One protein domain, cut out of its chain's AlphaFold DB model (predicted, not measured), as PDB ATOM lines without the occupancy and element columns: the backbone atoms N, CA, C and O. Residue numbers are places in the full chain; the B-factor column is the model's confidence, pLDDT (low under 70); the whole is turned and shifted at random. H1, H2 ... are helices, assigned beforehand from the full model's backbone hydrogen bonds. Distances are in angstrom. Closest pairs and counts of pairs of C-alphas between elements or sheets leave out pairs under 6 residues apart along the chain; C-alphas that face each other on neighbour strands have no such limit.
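What this domain is: This is residues 19 to 99 and 118 to 133 of the 141 residues of the protein "Transposase" of Microcystis viridis NIES-102 (UniProt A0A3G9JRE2). Two long helices, H4 and H1, cross as a lopsided X, with residues 26 to 37 of H1 on residues 71 to 82 of H4. The short H2 packs on H4 near this crossing, the very short H3 packs on H1, the far end of H4 sticks out with residues 92 to 98, and H5 lies away from the other helices. The printed part has 97 residues, with five named helices in the order H1, H2, H3, H4, H5 and no named strand; the class is all helix. The whole is loose, with a radius of gyration of the C-alphas of 16.4 A, and elongated, spanning 53 by 31 by 23 A.

Where its parts are: Begin with the longest helix, H4, residues 68 to 94: find C-alpha 68 at (184.427, 225.688, 165.297) and go 39.6 A to C-alpha 94 at (186.219, 188.861, 179.689). Then find C-alpha 19 at (193.118, 219.501, 152.642), where H1, residues 19 to 42, begins; it is 34.3 A long. H2 is residues 50 to 57, 10.3 A; H3 is residues 61 to 64, 5.2 A. After the cut look for H5, residues 127 to 131, 6.4 A, ending at C-alpha 131, (172.207, 223.890, 145.406).

How they stand to each other: Start at H1, the hub, which touches H2, H3 and H4. Its residues 26 to 37 touch residues 71 to 82 of H4, at a steep tilt of 47 degrees, the same way; the closest C-alphas, of Tyr 30 and Val 74, are 6.2 A apart. Residues 72 to 79 of H4 also touch H2, at a steep tilt of 57 degrees, opposite ways, and there the closest C-alphas are those of Met 50 and Lys 76, 5.3 A apart. H1, with residues 33 to 36, and H2 only just touch, with 3 pairs of C-alphas within 8 A; the closest are those of Ala 33 and Leu 53, 6.4 A, and the lines are about perpendicular at 80 degrees. The helix packing is mostly crossed: none of these three pairs is at a shallow tilt. Look at residues 25 to 29 of H1 for its touch with H3, closest at the C-alphas of Leu 29 and Asp 62, 5.1 A. H5 is apart from H1, H2, H3 and H4. In H1, H2, H4 and H5 every O i to N i+4 pair is within hydrogen-bond range; H3 is too short for such a pair, and its one O i to N i+3 pair is within range.

The domain as a whole: The two farthest C-alphas, of Asp 97 and Gln 132, are 52.8 A apart. Residues 100 to 117 are not printed, and C-alphas 99 and 118 are 29.1 A apart across the cut. The links H2 to H3 and H3 to H4 are tight, and H1 to H2 is short; H4 to H5 is the link across the cut. The mean pLDDT of the printed part is 96.6, and no printed residue is under 70.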
ATOM      1  N   ILE A  19     193.580 220.702 151.929       94.50
ATOM      2  CA  ILE A  19     193.118 219.501 152.642       94.50
ATOM      3  C   ILE A  19     194.223 218.959 153.555       94.50
ATOM      4  O   ILE A  19     193.947 218.632 154.711       94.50
ATOM      5  N   ASP A  20     195.468 218.904 153.074       96.19
ATOM      6  CA  ASP A  20     196.611 218.454 153.872       96.19
ATOM      7  C   ASP A  20     196.844 219.366 155.082       96.19
ATOM      8  O   ASP A  20     196.926 218.886 156.217       96.19
ATOM      9  N   LYS A  21     196.835 220.690 154.862       96.88
ATOM     10  CA  LYS A  21     196.963 221.691 155.929       96.88
ATOM     11  C   LYS A  21     195.887 221.511 156.996       96.88
ATOM     12  O   LYS A  21     196.203 221.444 158.183       96.88
ATOM     13  N   LEU A  22     194.619 221.392 156.604       97.38
ATOM     14  CA  LEU A  22     193.527 221.170 157.556       97.38
ATOM     15  C   LEU A  22     193.685 219.827 158.291       97.38
ATOM     16  O   LEU A  22     193.401 219.741 159.487       97.38
ATOM     17  N   GLY A  23     194.160 218.781 157.609       97.81
ATOM     18  CA  GLY A  23     194.427 217.475 158.213       97.81
ATOM     19  C   GLY A  23     195.537 217.531 159.265       97.81
ATOM     20  O   GLY A  23     195.462 216.842 160.287       97.81
ATOM     21  N   PHE A  24     196.544 218.380 159.049       98.44
ATOM     22  CA  PHE A  24     197.602 218.661 160.018       98.44
ATOM     23  C   PHE A  24     197.080 219.438 161.232       98.44
ATOM     24  O   PHE A  24     197.338 219.035 162.367       98.44
ATOM     25  N   LEU A  25     196.282 220.489 161.016       98.44
ATOM     26  CA  LEU A  25     195.663 221.266 162.099       98.44
ATOM     27  C   LEU A  25     194.715 220.402 162.947       98.44
ATOM     28  O   LEU A  25     194.781 220.413 164.174       98.44
ATOM     29  N   SER A  26     193.909 219.552 162.303       98.50
ATOM     30  CA  SER A  26     193.067 218.557 162.982       98.50
ATOM     31  C   SER A  26     193.888 217.589 163.829       98.50
ATOM     32  O   SER A  26     193.475 217.218 164.927       98.50
ATOM     33  N   LYS A  27     195.078 217.197 163.358       98.56
ATOM     34  CA  LYS A  27     195.997 216.360 164.135       98.56
ATOM     35  C   LYS A  27     196.501 217.068 165.388       98.56
ATOM     36  O   LYS A  27     196.595 216.405 166.418       98.56
ATOM     37  N   ASN A  28     196.798 218.365 165.332       98.62
ATOM     38  CA  ASN A  28     197.236 219.100 166.520       98.62
ATOM     39  C   ASN A  28     196.139 219.120 167.585       98.62
ATOM     40  O   ASN A  28     196.366 218.652 168.699       98.62
ATOM     41  N   LEU A  29     194.920 219.527 167.210       98.81
ATOM     42  CA  LEU A  29     193.784 219.538 168.132       98.81
ATOM     43  C   LEU A  29     193.484 218.141 168.699       98.81
ATOM     44  O   LEU A  29     193.237 217.993 169.897       98.81
ATOM     45  N   TYR A  30     193.551 217.103 167.857       98.75
ATOM     46  CA  TYR A  30     193.407 215.711 168.288       98.75
ATOM     47  C   TYR A  30     194.451 215.340 169.347       98.75
ATOM     48  O   TYR A  30     194.098 214.781 170.382       98.75
ATOM     49  N   ASN A  31     195.726 215.673 169.125       98.75
ATOM     50  CA  ASN A  31     196.800 215.377 170.070       98.75
ATOM     51  C   ASN A  31     196.630 216.129 171.399       98.75
ATOM     52  O   ASN A  31     196.840 215.518 172.444       98.75
ATOM     53  N   CYS A  32     196.184 217.388 171.380       98.62
ATOM     54  CA  CYS A  32     195.868 218.161 172.587       98.62
ATOM     55  C   CYS A  32     194.749 217.500 173.409       98.62
ATOM     56  O   CYS A  32     194.879 217.301 174.614       98.62
ATOM     57  N   ALA A  33     193.670 217.066 172.759       98.69
ATOM     58  CA  ALA A  33     192.572 216.374 173.433       98.69
ATOM     59  C   ALA A  33     192.947 214.954 173.914       98.69
ATOM     60  O   ALA A  33     192.484 214.510 174.968       98.69
ATOM     61  N   VAL A  34     193.809 214.241 173.178       98.69
ATOM     62  CA  VAL A  34     194.399 212.969 173.632       98.69
ATOM     63  C   VAL A  34     195.293 213.197 174.843       98.69
ATOM     64  O   VAL A  34     195.239 212.400 175.773       98.69
ATOM     65  N   TYR A  35     196.081 214.274 174.865       98.62
ATOM     66  CA  TYR A  35     196.930 214.618 176.002       98.62
ATOM     67  C   TYR A  35     196.095 214.777 177.272       98.62
ATOM     68  O   TYR A  35     196.365 214.077 178.246       98.62
ATOM     69  N   LEU A  36     195.030 215.585 177.237       98.69
ATOM     70  CA  LEU A  36     194.140 215.771 178.389       98.69
ATOM     71  C   LEU A  36     193.537 214.445 178.878       98.69
ATOM     72  O   LEU A  36     193.568 214.151 180.069       98.69
ATOM     73  N   ASN A  37     193.066 213.596 177.958       98.50
ATOM     74  CA  ASN A  37     192.532 212.279 178.319       98.50
ATOM     75  C   ASN A  37     193.588 211.315 178.888       98.50
ATOM     76  O   ASN A  37     193.274 210.435 179.685       98.50
ATOM     77  N   ARG A  38     194.852 211.451 178.486       98.38
ATOM     78  CA  ARG A  38     195.946 210.666 179.067       98.38
ATOM     79  C   ARG A  38     196.306 211.163 180.464       98.38
ATOM     80  O   ARG A  38     196.578 210.325 181.312       98.38
ATOM     81  N   GLN A  39     196.262 212.472 180.717       98.38
ATOM     82  CA  GLN A  39     196.465 213.014 182.066       98.38
ATOM     83  C   GLN A  39     195.428 212.442 183.041       98.38
ATOM     84  O   GLN A  39     195.810 211.831 184.034       98.38
ATOM     85  N   VAL A  40     194.133 212.506 182.705       97.31
ATOM     86  CA  VAL A  40     193.074 211.939 183.568       97.31
ATOM     87  C   VAL A  40     193.210 210.425 183.757       97.31
ATOM     88  O   VAL A  40     192.957 209.933 184.851       97.31
ATOM     89  N   PHE A  41     193.687 209.685 182.745       97.12
ATOM     90  CA  PHE A  41     193.970 208.252 182.876       97.12
ATOM     91  C   PHE A  41     195.023 207.958 183.945       97.12
ATOM     92  O   PHE A  41     194.821 207.071 184.771       97.12
ATOM     93  N   PHE A  42     196.138 208.694 183.934       97.06
ATOM     94  CA  PHE A  42     197.202 208.524 184.927       97.06
ATOM     95  C   PHE A  42     196.802 209.050 186.310       97.06
ATOM     96  O   PHE A  42     197.306 208.558 187.310       97.06
ATOM     97  N   SER A  43     195.855 209.985 186.376       97.31
ATOM     98  CA  SER A  43     195.235 210.445 187.625       97.31
ATOM     99  C   SER A  43     194.056 209.576 188.093       97.31
ATOM    100  O   SER A  43     193.364 209.957 189.035       97.31
ATOM    101  N   HIS A  44     193.798 208.435 187.443       95.69
ATOM    102  CA  HIS A  44     192.696 207.514 187.756       95.69
ATOM    103  C   HIS A  44     191.293 208.153 187.741       95.69
ATOM    104  O   HIS A  44     190.388 207.706 188.443       95.69
ATOM    105  N   GLN A  45     191.101 209.179 186.913       96.81
ATOM    106  CA  GLN A  45     189.822 209.856 186.718       96.81
ATOM    107  C   GLN A  45     189.104 209.347 185.454       96.81
ATOM    108  O   GLN A  45     189.743 208.800 184.544       96.81
ATOM    109  N   PRO A  46     187.773 209.526 185.356       97.06
ATOM    110  CA  PRO A  46     187.032 209.241 184.132       97.06
ATOM    111  C   PRO A  46     187.574 210.016 182.922       97.06
ATOM    112  O   PRO A  46     188.053 211.144 183.042       97.06
ATOM    113  N   PHE A  47     187.472 209.417 181.732       98.25
ATOM    114  CA  PHE A  47     187.819 210.111 180.491       98.25
ATOM    115  C   PHE A  47     186.880 211.285 180.226       98.25
ATOM    116  O   PHE A  47     185.673 211.194 180.449       98.25
ATOM    117  N   LEU A  48     187.448 212.350 179.668       98.38
ATOM    118  CA  LEU A  48     186.748 213.588 179.375       98.38
ATOM    119  C   LEU A  48     185.753 213.400 178.227       98.38
ATOM    120  O   LEU A  48     186.070 212.853 177.163       98.38
ATOM    121  N   THR A  49     184.557 213.930 178.430       98.25
ATOM    122  CA  THR A  49     183.512 214.064 177.422       98.25
ATOM    123  C   THR A  49     183.882 215.107 176.370       98.25
ATOM    124  O   THR A  49     184.750 215.962 176.557       98.25
ATOM    125  N   MET A  50     183.172 215.080 175.240       97.31
ATOM    126  CA  MET A  50     183.333 216.104 174.202       97.31
ATOM    127  C   MET A  50     183.085 217.525 174.742       97.31
ATOM    128  O   MET A  50     183.785 218.459 174.346       97.31
ATOM    129  N   THR A  51     182.130 217.682 175.662       98.25
ATOM    130  CA  THR A  51     181.799 218.967 176.286       98.25
ATOM    131  C   THR A  51     182.949 219.475 177.151       98.25
ATOM    132  O   THR A  51     183.387 220.608 176.970       98.25
ATOM    133  N   GLU A  52     183.504 218.638 178.029       98.56
ATOM    134  CA  GLU A  52     184.636 219.015 178.891       98.56
ATOM    135  C   GLU A  52     185.877 219.365 178.066       98.56
ATOM    136  O   GLU A  52     186.493 220.410 178.276       98.56
ATOM    137  N   LEU A  53     186.188 218.553 177.048       98.62
ATOM    138  CA  LEU A  53     187.263 218.848 176.098       98.62
ATOM    139  C   LEU A  53     187.048 220.191 175.391       98.62
ATOM    140  O   LEU A  53     187.997 220.946 175.196       98.62
ATOM    141  N   HIS A  54     185.809 220.503 175.002       98.56
ATOM    142  CA  HIS A  54     185.482 221.776 174.370       98.56
ATOM    143  C   HIS A  54     185.701 222.949 175.322       98.56
ATOM    144  O   HIS A  54     186.334 223.925 174.932       98.56
ATOM    145  N   HIS A  55     185.237 222.863 176.569       98.50
ATOM    146  CA  HIS A  55     185.469 223.924 177.548       98.50
ATOM    147  C   HIS A  55     186.959 224.149 177.820       98.50
ATOM    148  O   HIS A  55     187.377 225.304 177.887       98.50
ATOM    149  N   ALA A  56     187.749 223.075 177.889       98.44
ATOM    150  CA  ALA A  56     189.191 223.149 178.098       98.44
ATOM    151  C   ALA A  56     189.951 223.736 176.895       98.44
ATOM    152  O   ALA A  56     190.935 224.448 177.074       98.44
ATOM    153  N   LEU A  57     189.515 223.440 175.665       98.56
ATOM    154  CA  LEU A  57     190.285 223.746 174.455       98.56
ATOM    155  C   LEU A  57     189.710 224.879 173.600       98.56
ATOM    156  O   LEU A  57     190.403 225.329 172.701       98.56
ATOM    157  N   LYS A  58     188.494 225.389 173.840       98.19
ATOM    158  CA  LYS A  58     187.841 226.383 172.953       98.19
ATOM    159  C   LYS A  58     188.643 227.672 172.715       98.19
ATOM    160  O   LYS A  58     188.470 228.310 171.679       98.19
ATOM    161  N   MET A  59     189.494 228.056 173.670       98.19
ATOM    162  CA  MET A  59     190.365 229.236 173.572       98.19
ATOM    163  C   MET A  59     191.779 228.898 173.086       98.19
ATOM    164  O   MET A  59     192.608 229.794 172.975       98.19
ATOM    165  N   SER A  60     192.082 227.623 172.821       98.25
ATOM    166  CA  SER A  60     193.414 227.218 172.388       98.25
ATOM    167  C   SER A  60     193.655 227.577 170.916       98.25
ATOM    168  O   SER A  60     192.719 227.524 170.104       98.25
ATOM    169  N   PRO A  61     194.915 227.863 170.534       98.31
ATOM    170  CA  PRO A  61     195.267 228.108 169.140       98.31
ATOM    171  C   PRO A  61     194.868 226.949 168.218       98.31
ATOM    172  O   PRO A  61     194.336 227.174 167.135       98.31
ATOM    173  N   ASP A  62     195.047 225.699 168.661       98.31
ATOM    174  CA  ASP A  62     194.717 224.519 167.853       98.31
ATOM    175  C   ASP A  62     193.216 224.367 167.599       98.31
ATOM    176  O   ASP A  62     192.810 223.892 166.537       98.31
ATOM    177  N   TYR A  63     192.374 224.765 168.558       98.44
ATOM    178  CA  TYR A  63     190.927 224.740 168.370       98.44
ATOM    179  C   TYR A  63     190.474 225.831 167.400       98.44
ATOM    180  O   TYR A  63     189.631 225.572 166.536       98.44
ATOM    181  N   GLN A  64     191.039 227.033 167.539       98.00
ATOM    182  CA  GLN A  64     190.708 228.205 166.727       98.00
ATOM    183  C   GLN A  64     191.301 228.147 165.312       98.00
ATOM    184  O   GLN A  64     190.806 228.821 164.412       98.00
ATOM    185  N   ALA A  65     192.306 227.295 165.079       97.62
ATOM    186  CA  ALA A  65     192.890 227.066 163.758       97.62
ATOM    187  C   ALA A  65     191.949 226.341 162.775       97.62
ATOM    188  O   ALA A  65     192.239 226.258 161.579       97.62
ATOM    189  N   LEU A  66     190.825 225.802 163.256       97.31
ATOM    190  CA  LEU A  66     189.798 225.148 162.449       97.31
ATOM    191  C   LEU A  66     188.444 225.845 162.648       97.31
ATOM    192  O   LEU A  66     188.186 226.428 163.704       97.31
ATOM    193  N   PRO A  67     187.518 225.744 161.677       96.12
ATOM    194  CA  PRO A  67     186.146 226.184 161.892       96.12
ATOM    195  C   PRO A  67     185.540 225.470 163.105       96.12
ATOM    196  O   PRO A  67     185.602 224.244 163.186       96.12
ATOM    197  N   ALA A  68     184.881 226.209 164.001       95.75
ATOM    198  CA  ALA A  68     184.427 225.688 165.297       95.75
ATOM    199  C   ALA A  68     183.655 224.356 165.208       95.75
ATOM    200  O   ALA A  68     183.870 223.449 166.008       95.75
ATOM    201  N   LYS A  69     182.787 224.189 164.200       95.12
ATOM    202  CA  LYS A  69     182.048 222.930 163.985       95.12
ATOM    203  C   LYS A  69     182.953 221.750 163.639       95.12
ATOM    204  O   LYS A  69     182.688 220.635 164.079       95.12
ATOM    205  N   VAL A  70     184.016 221.988 162.879       96.88
ATOM    206  CA  VAL A  70     185.018 220.975 162.542       96.88
ATOM    207  C   VAL A  70     185.833 220.631 163.789       96.88
ATOM    208  O   VAL A  70     185.983 219.450 164.096       96.88
ATOM    209  N   SER A  71     186.250 221.632 164.574       98.06
ATOM    210  CA  SER A  71     186.950 221.432 165.851       98.06
ATOM    211  C   SER A  71     186.134 220.570 166.821       98.06
ATOM    212  O   SER A  71     186.633 219.582 167.357       98.06
ATOM    213  N   GLN A  72     184.838 220.857 166.978       97.69
ATOM    214  CA  GLN A  72     183.925 220.057 167.807       97.69
ATOM    215  C   GLN A  72     183.834 218.592 167.353       97.69
ATOM    216  O   GLN A  72     183.771 217.685 168.185       97.69
ATOM    217  N   LEU A  73     183.858 218.334 166.041       97.88
ATOM    218  CA  LEU A  73     183.841 216.973 165.501       97.88
ATOM    219  C   LEU A  73     185.162 216.228 165.745       97.88
ATOM    220  O   LEU A  73     185.125 215.020 165.982       97.88
ATOM    221  N   VAL A  74     186.300 216.929 165.775       98.50
ATOM    222  CA  VAL A  74     187.589 216.354 166.203       98.50
ATOM    223  C   VAL A  74     187.539 215.955 167.679       98.50
ATOM    224  O   VAL A  74     187.925 214.841 168.026       98.50
ATOM    225  N   LEU A  75     186.985 216.796 168.556       98.62
ATOM    226  CA  LEU A  75     186.830 216.446 169.976       98.62
ATOM    227  C   LEU A  75     185.889 215.247 170.173       98.62
ATOM    228  O   LEU A  75     186.181 214.338 170.951       98.62
ATOM    229  N   LYS A  76     184.799 215.179 169.399       98.25
ATOM    230  CA  LYS A  76     183.887 214.023 169.389       98.25
ATOM    231  C   LYS A  76     184.574 212.737 168.916       98.25
ATOM    232  O   LYS A  76     184.264 211.653 169.410       98.25
ATOM    233  N   GLN A  77     185.505 212.838 167.967       98.19
ATOM    234  CA  GLN A  77     186.321 211.706 167.534       98.19
ATOM    235  C   GLN A  77     187.179 211.177 168.688       98.19
ATOM    236  O   GLN A  77     187.206 209.965 168.896       98.19
ATOM    237  N   VAL A  78     187.829 212.064 169.449       98.62
ATOM    238  CA  VAL A  78     188.651 211.689 170.612       98.62
ATOM    239  C   VAL A  78     187.804 210.998 171.677       98.62
ATOM    240  O   VAL A  78     188.149 209.892 172.088       98.62
ATOM    241  N   GLU A  79     186.654 211.570 172.045       98.56
ATOM    242  CA  GLU A  79     185.728 210.941 172.997       98.56
ATOM    243  C   GLU A  79     185.341 209.519 172.547       98.56
ATOM    244  O   GLU A  79     185.419 208.559 173.319       98.56
ATOM    245  N   LYS A  80     184.991 209.345 171.264       98.38
ATOM    246  CA  LYS A  80     184.680 208.026 170.695       98.38
ATOM    247  C   LYS A  80     185.880 207.076 170.760       98.38
ATOM    248  O   LYS A  80     185.689 205.895 171.050       98.38
ATOM    249  N   THR A  81     187.095 207.558 170.491       98.31
ATOM    250  CA  THR A  81     188.323 206.756 170.579       98.31
ATOM    251  C   THR A  81     188.525 206.213 171.996       98.31
ATOM    252  O   THR A  81     188.736 205.011 172.153       98.31
ATOM    253  N   PHE A  82     188.403 207.052 173.026       98.38
ATOM    254  CA  PHE A  82     188.593 206.624 174.416       98.38
ATOM    255  C   PHE A  82     187.464 205.721 174.926       98.38
ATOM    256  O   PHE A  82     187.748 204.695 175.543       98.38
ATOM    257  N   LYS A  83     186.202 206.001 174.567       98.06
ATOM    258  CA  LYS A  83     185.075 205.085 174.835       98.06
ATOM    259  C   LYS A  83     185.296 203.711 174.192       98.06
ATOM    260  O   LYS A  83     185.020 202.684 174.804       98.06
ATOM    261  N   SER A  84     185.807 203.675 172.959       97.75
ATOM    262  CA  SER A  84     186.134 202.416 172.278       97.75
ATOM    263  C   SER A  84     187.266 201.665 172.975       97.75
ATOM    264  O   SER A  84     187.199 200.444 173.084       97.75
ATOM    265  N   TYR A  85     188.288 202.378 173.456       97.88
ATOM    266  CA  TYR A  85     189.380 201.791 174.230       97.88
ATOM    267  C   TYR A  85     188.875 201.148 175.529       97.88
ATOM    268  O   TYR A  85     189.219 199.998 175.791       97.88
ATOM    269  N   GLN A  86     188.018 201.833 176.298       97.12
ATOM    270  CA  GLN A  86     187.427 201.277 177.525       97.12
ATOM    271  C   GLN A  86     186.671 199.977 177.250       97.12
ATOM    272  O   GLN A  86     186.970 198.949 177.853       97.12
ATOM    273  N   LYS A  87     185.769 199.992 176.260       97.00
ATOM    274  CA  LYS A  87     185.004 198.800 175.870       97.00
ATOM    275  C   LYS A  87     185.906 197.655 175.417       97.00
ATOM    276  O   LYS A  87     185.681 196.510 175.797       97.00
ATOM    277  N   ALA A  88     186.939 197.952 174.626       96.94
ATOM    278  CA  ALA A  88     187.909 196.947 174.207       96.94
ATOM    279  C   ALA A  88     188.650 196.358 175.414       96.94
ATOM    280  O   ALA A  88     188.807 195.144 175.495       96.94
ATOM    281  N   LYS A  89     189.066 197.194 176.372       96.25
ATOM    282  CA  LYS A  89     189.763 196.765 177.589       96.25
ATOM    283  C   LYS A  89     188.899 195.851 178.456       96.25
ATOM    284  O   LYS A  89     189.375 194.818 178.912       96.25
ATOM    285  N   GLU A  90     187.638 196.214 178.665       95.75
ATOM    286  CA  GLU A  90     186.668 195.393 179.396       95.75
ATOM    287  C   GLU A  90     186.433 194.050 178.702       95.75
ATOM    288  O   GLU A  90     186.474 193.002 179.345       95.75
ATOM    289  N   GLN A  91     186.233 194.068 177.383       96.94
ATOM    290  CA  GLN A  91     185.992 192.856 176.609       96.94
ATOM    291  C   GLN A  91     187.229 191.949 176.559       96.94
ATOM    292  O   GLN A  91     187.084 190.734 176.639       96.94
ATOM    293  N   SER A  92     188.433 192.521 176.495       96.69
ATOM    294  CA  SER A  92     189.694 191.772 176.542       96.69
ATOM    295  C   SER A  92     189.914 191.078 177.887       96.69
ATOM    296  O   SER A  92     190.496 190.003 177.901       96.69
ATOM    297  N   LYS A  93     189.408 191.630 179.000       94.75
ATOM    298  CA  LYS A  93     189.420 190.941 180.302       94.75
ATOM    299  C   LYS A  93     188.440 189.763 180.355       94.75
ATOM    300  O   LYS A  93     188.728 188.769 181.006       94.75
ATOM    301  N   LYS A  94     187.280 189.887 179.698       95.75
ATOM    302  CA  LYS A  94     186.219 188.861 179.689       95.75
ATOM    303  C   LYS A  94     186.481 187.724 178.699       95.75
ATOM    304  O   LYS A  94     186.096 186.592 178.959       95.75
ATOM    305  N   SER A  95     187.069 188.033 177.548       95.31
ATOM    306  CA  SER A  95     187.365 187.066 176.482       95.31
ATOM    307  C   SER A  95     188.733 187.372 175.863       95.31
ATOM    308  O   SER A  95     188.786 187.964 174.778       95.31
ATOM    309  N   PRO A  96     189.842 187.052 176.561       92.50
ATOM    310  CA  PRO A  96     191.195 187.344 176.081       92.50
ATOM    311  C   PRO A  96     191.511 186.682 174.734       92.50
ATOM    312  O   PRO A  96     192.204 187.269 173.911       92.50
ATOM    313  N   ASP A  97     190.932 185.508 174.483       95.25
ATOM    314  CA  ASP A  97     191.028 184.705 173.260       95.25
ATOM    315  C   ASP A  97     190.575 185.444 171.987       95.25
ATOM    316  O   ASP A  97     191.062 185.167 170.894       95.25
ATOM    317  N   LYS A  98     189.682 186.434 172.119       92.94
ATOM    318  CA  LYS A  98     189.194 187.250 170.991       92.94
ATOM    319  C   LYS A  98     190.142 188.383 170.599       92.94
ATOM    320  O   LYS A  98     189.834 189.145 169.681       92.94
ATOM    321  N   PHE A  99     191.261 188.541 171.304       94.62
ATOM    322  CA  PHE A  99     192.218 189.616 171.089       94.62
ATOM    323  C   PHE A  99     193.606 189.045 170.834       94.62
ATOM    324  O   PHE A  99     194.068 188.137 171.508       94.62
ATOM    325  N   LEU A 118     189.285 214.784 159.059       94.25
ATOM    326  CA  LEU A 118     188.327 215.876 159.171       94.25
ATOM    327  C   LEU A 118     186.944 215.336 158.837       94.25
ATOM    328  O   LEU A 118     186.750 214.698 157.805       94.25
ATOM    329  N   THR A 119     185.977 215.600 159.707       95.00
ATOM    330  CA  THR A 119     184.576 215.265 159.449       95.00
ATOM    331  C   THR A 119     183.799 216.553 159.247       95.00
ATOM    332  O   THR A 119     183.915 217.477 160.047       95.00
ATOM    333  N   TYR A 120     182.985 216.595 158.197       94.19
ATOM    334  CA  TYR A 120     182.096 217.708 157.893       94.19
ATOM    335  C   TYR A 120     180.658 217.207 157.937       94.19
ATOM    336  O   TYR A 120     180.289 216.282 157.216       94.19
ATOM    337  N   ASN A 121     179.842 217.800 158.805       91.31
ATOM    338  CA  ASN A 121     178.397 217.592 158.779       91.31
ATOM    339  C   ASN A 121     177.729 218.644 157.875       91.31
ATOM    340  O   ASN A 121     178.376 219.580 157.408       91.31
ATOM    341  N   TYR A 122     176.417 218.529 157.672       89.00
ATOM    342  CA  TYR A 122     175.650 219.455 156.827       89.00
ATOM    343  C   TYR A 122     175.737 220.934 157.262       89.00
ATOM    344  O   TYR A 122     175.454 221.818 156.460       89.00
ATOM    345  N   GLN A 123     176.114 221.217 158.516       88.88
ATOM    346  CA  GLN A 123     176.295 222.582 159.029       88.88
ATOM    347  C   GLN A 123     177.652 223.177 158.634       88.88
ATOM    348  O   GLN A 123     177.822 224.391 158.668       88.88
ATOM    349  N   ALA A 124     178.618 222.330 158.274       91.31
ATOM    350  CA  ALA A 124     179.965 222.714 157.871       91.31
ATOM    351  C   ALA A 124     180.158 222.684 156.338       91.31
ATOM    352  O   ALA A 124     181.280 222.825 155.855       91.31
ATOM    353  N   ILE A 125     179.072 222.499 155.578       92.25
ATOM    354  CA  ILE A 125     179.056 222.494 154.112       92.25
ATOM    355  C   ILE A 125     178.169 223.646 153.626       92.25
ATOM    356  O   ILE A 125     177.082 223.879 154.154       92.25
ATOM    357  N   SER A 126     178.621 224.375 152.605       92.25
ATOM    358  CA  SER A 126     177.865 225.493 152.034       92.25
ATOM    359  C   SER A 126     176.571 225.022 151.367       92.25
ATOM    360  O   SER A 126     176.593 224.390 150.310       92.25
ATOM    361  N   LYS A 127     175.424 225.422 151.932       92.00
ATOM    362  CA  LYS A 127     174.103 225.180 151.328       92.00
ATOM    363  C   LYS A 127     173.971 225.814 149.938       92.00
ATOM    364  O   LYS A 127     173.331 225.233 149.069       92.00
ATOM    365  N   LYS A 128     174.577 226.991 149.721       92.81
ATOM    366  CA  LYS A 128     174.559 227.690 148.424       92.81
ATOM    367  C   LYS A 128     175.286 226.879 147.351       92.81
ATOM    368  O   LYS A 128     174.735 226.690 146.275       92.81
ATOM    369  N   ALA A 129     176.481 226.373 147.664       91.50
ATOM    370  CA  ALA A 129     177.253 225.547 146.737       91.50
ATOM    371  C   ALA A 129     176.536 224.221 146.441       91.50
ATOM    372  O   ALA A 129     176.436 223.827 145.283       91.50
ATOM    373  N   LEU A 130     175.947 223.590 147.464       91.06
ATOM    374  CA  LEU A 130     175.207 222.337 147.291       91.06
ATOM    375  C   LEU A 130     174.020 222.478 146.329       91.06
ATOM    376  O   LEU A 130     173.806 221.593 145.508       91.06
ATOM    377  N   LYS A 131     173.289 223.602 146.371       92.56
ATOM    378  CA  LYS A 131     172.207 223.890 145.406       92.56
ATOM    379  C   LYS A 131     172.698 223.995 143.956       92.56
ATOM    380  O   LYS A 131     171.903 223.831 143.043       92.56
ATOM    381  N   GLN A 132     173.985 224.264 143.753       94.25
ATOM    382  CA  GLN A 132     174.638 224.344 142.444       94.25
ATOM    383  C   GLN A 132     175.338 223.026 142.062       94.25
ATOM    384  O   GLN A 132     176.096 222.995 141.099       94.25
ATOM    385  N   GLY A 133     175.143 221.947 142.832       89.75
ATOM    386  CA  GLY A 133     175.821 220.666 142.614       89.75
ATOM    387  C   GLY A 133     177.294 220.647 143.045       89.75
ATOM    388  O   GLY A 133     178.020 219.717 142.704       89.75
TER     389      GLY A 133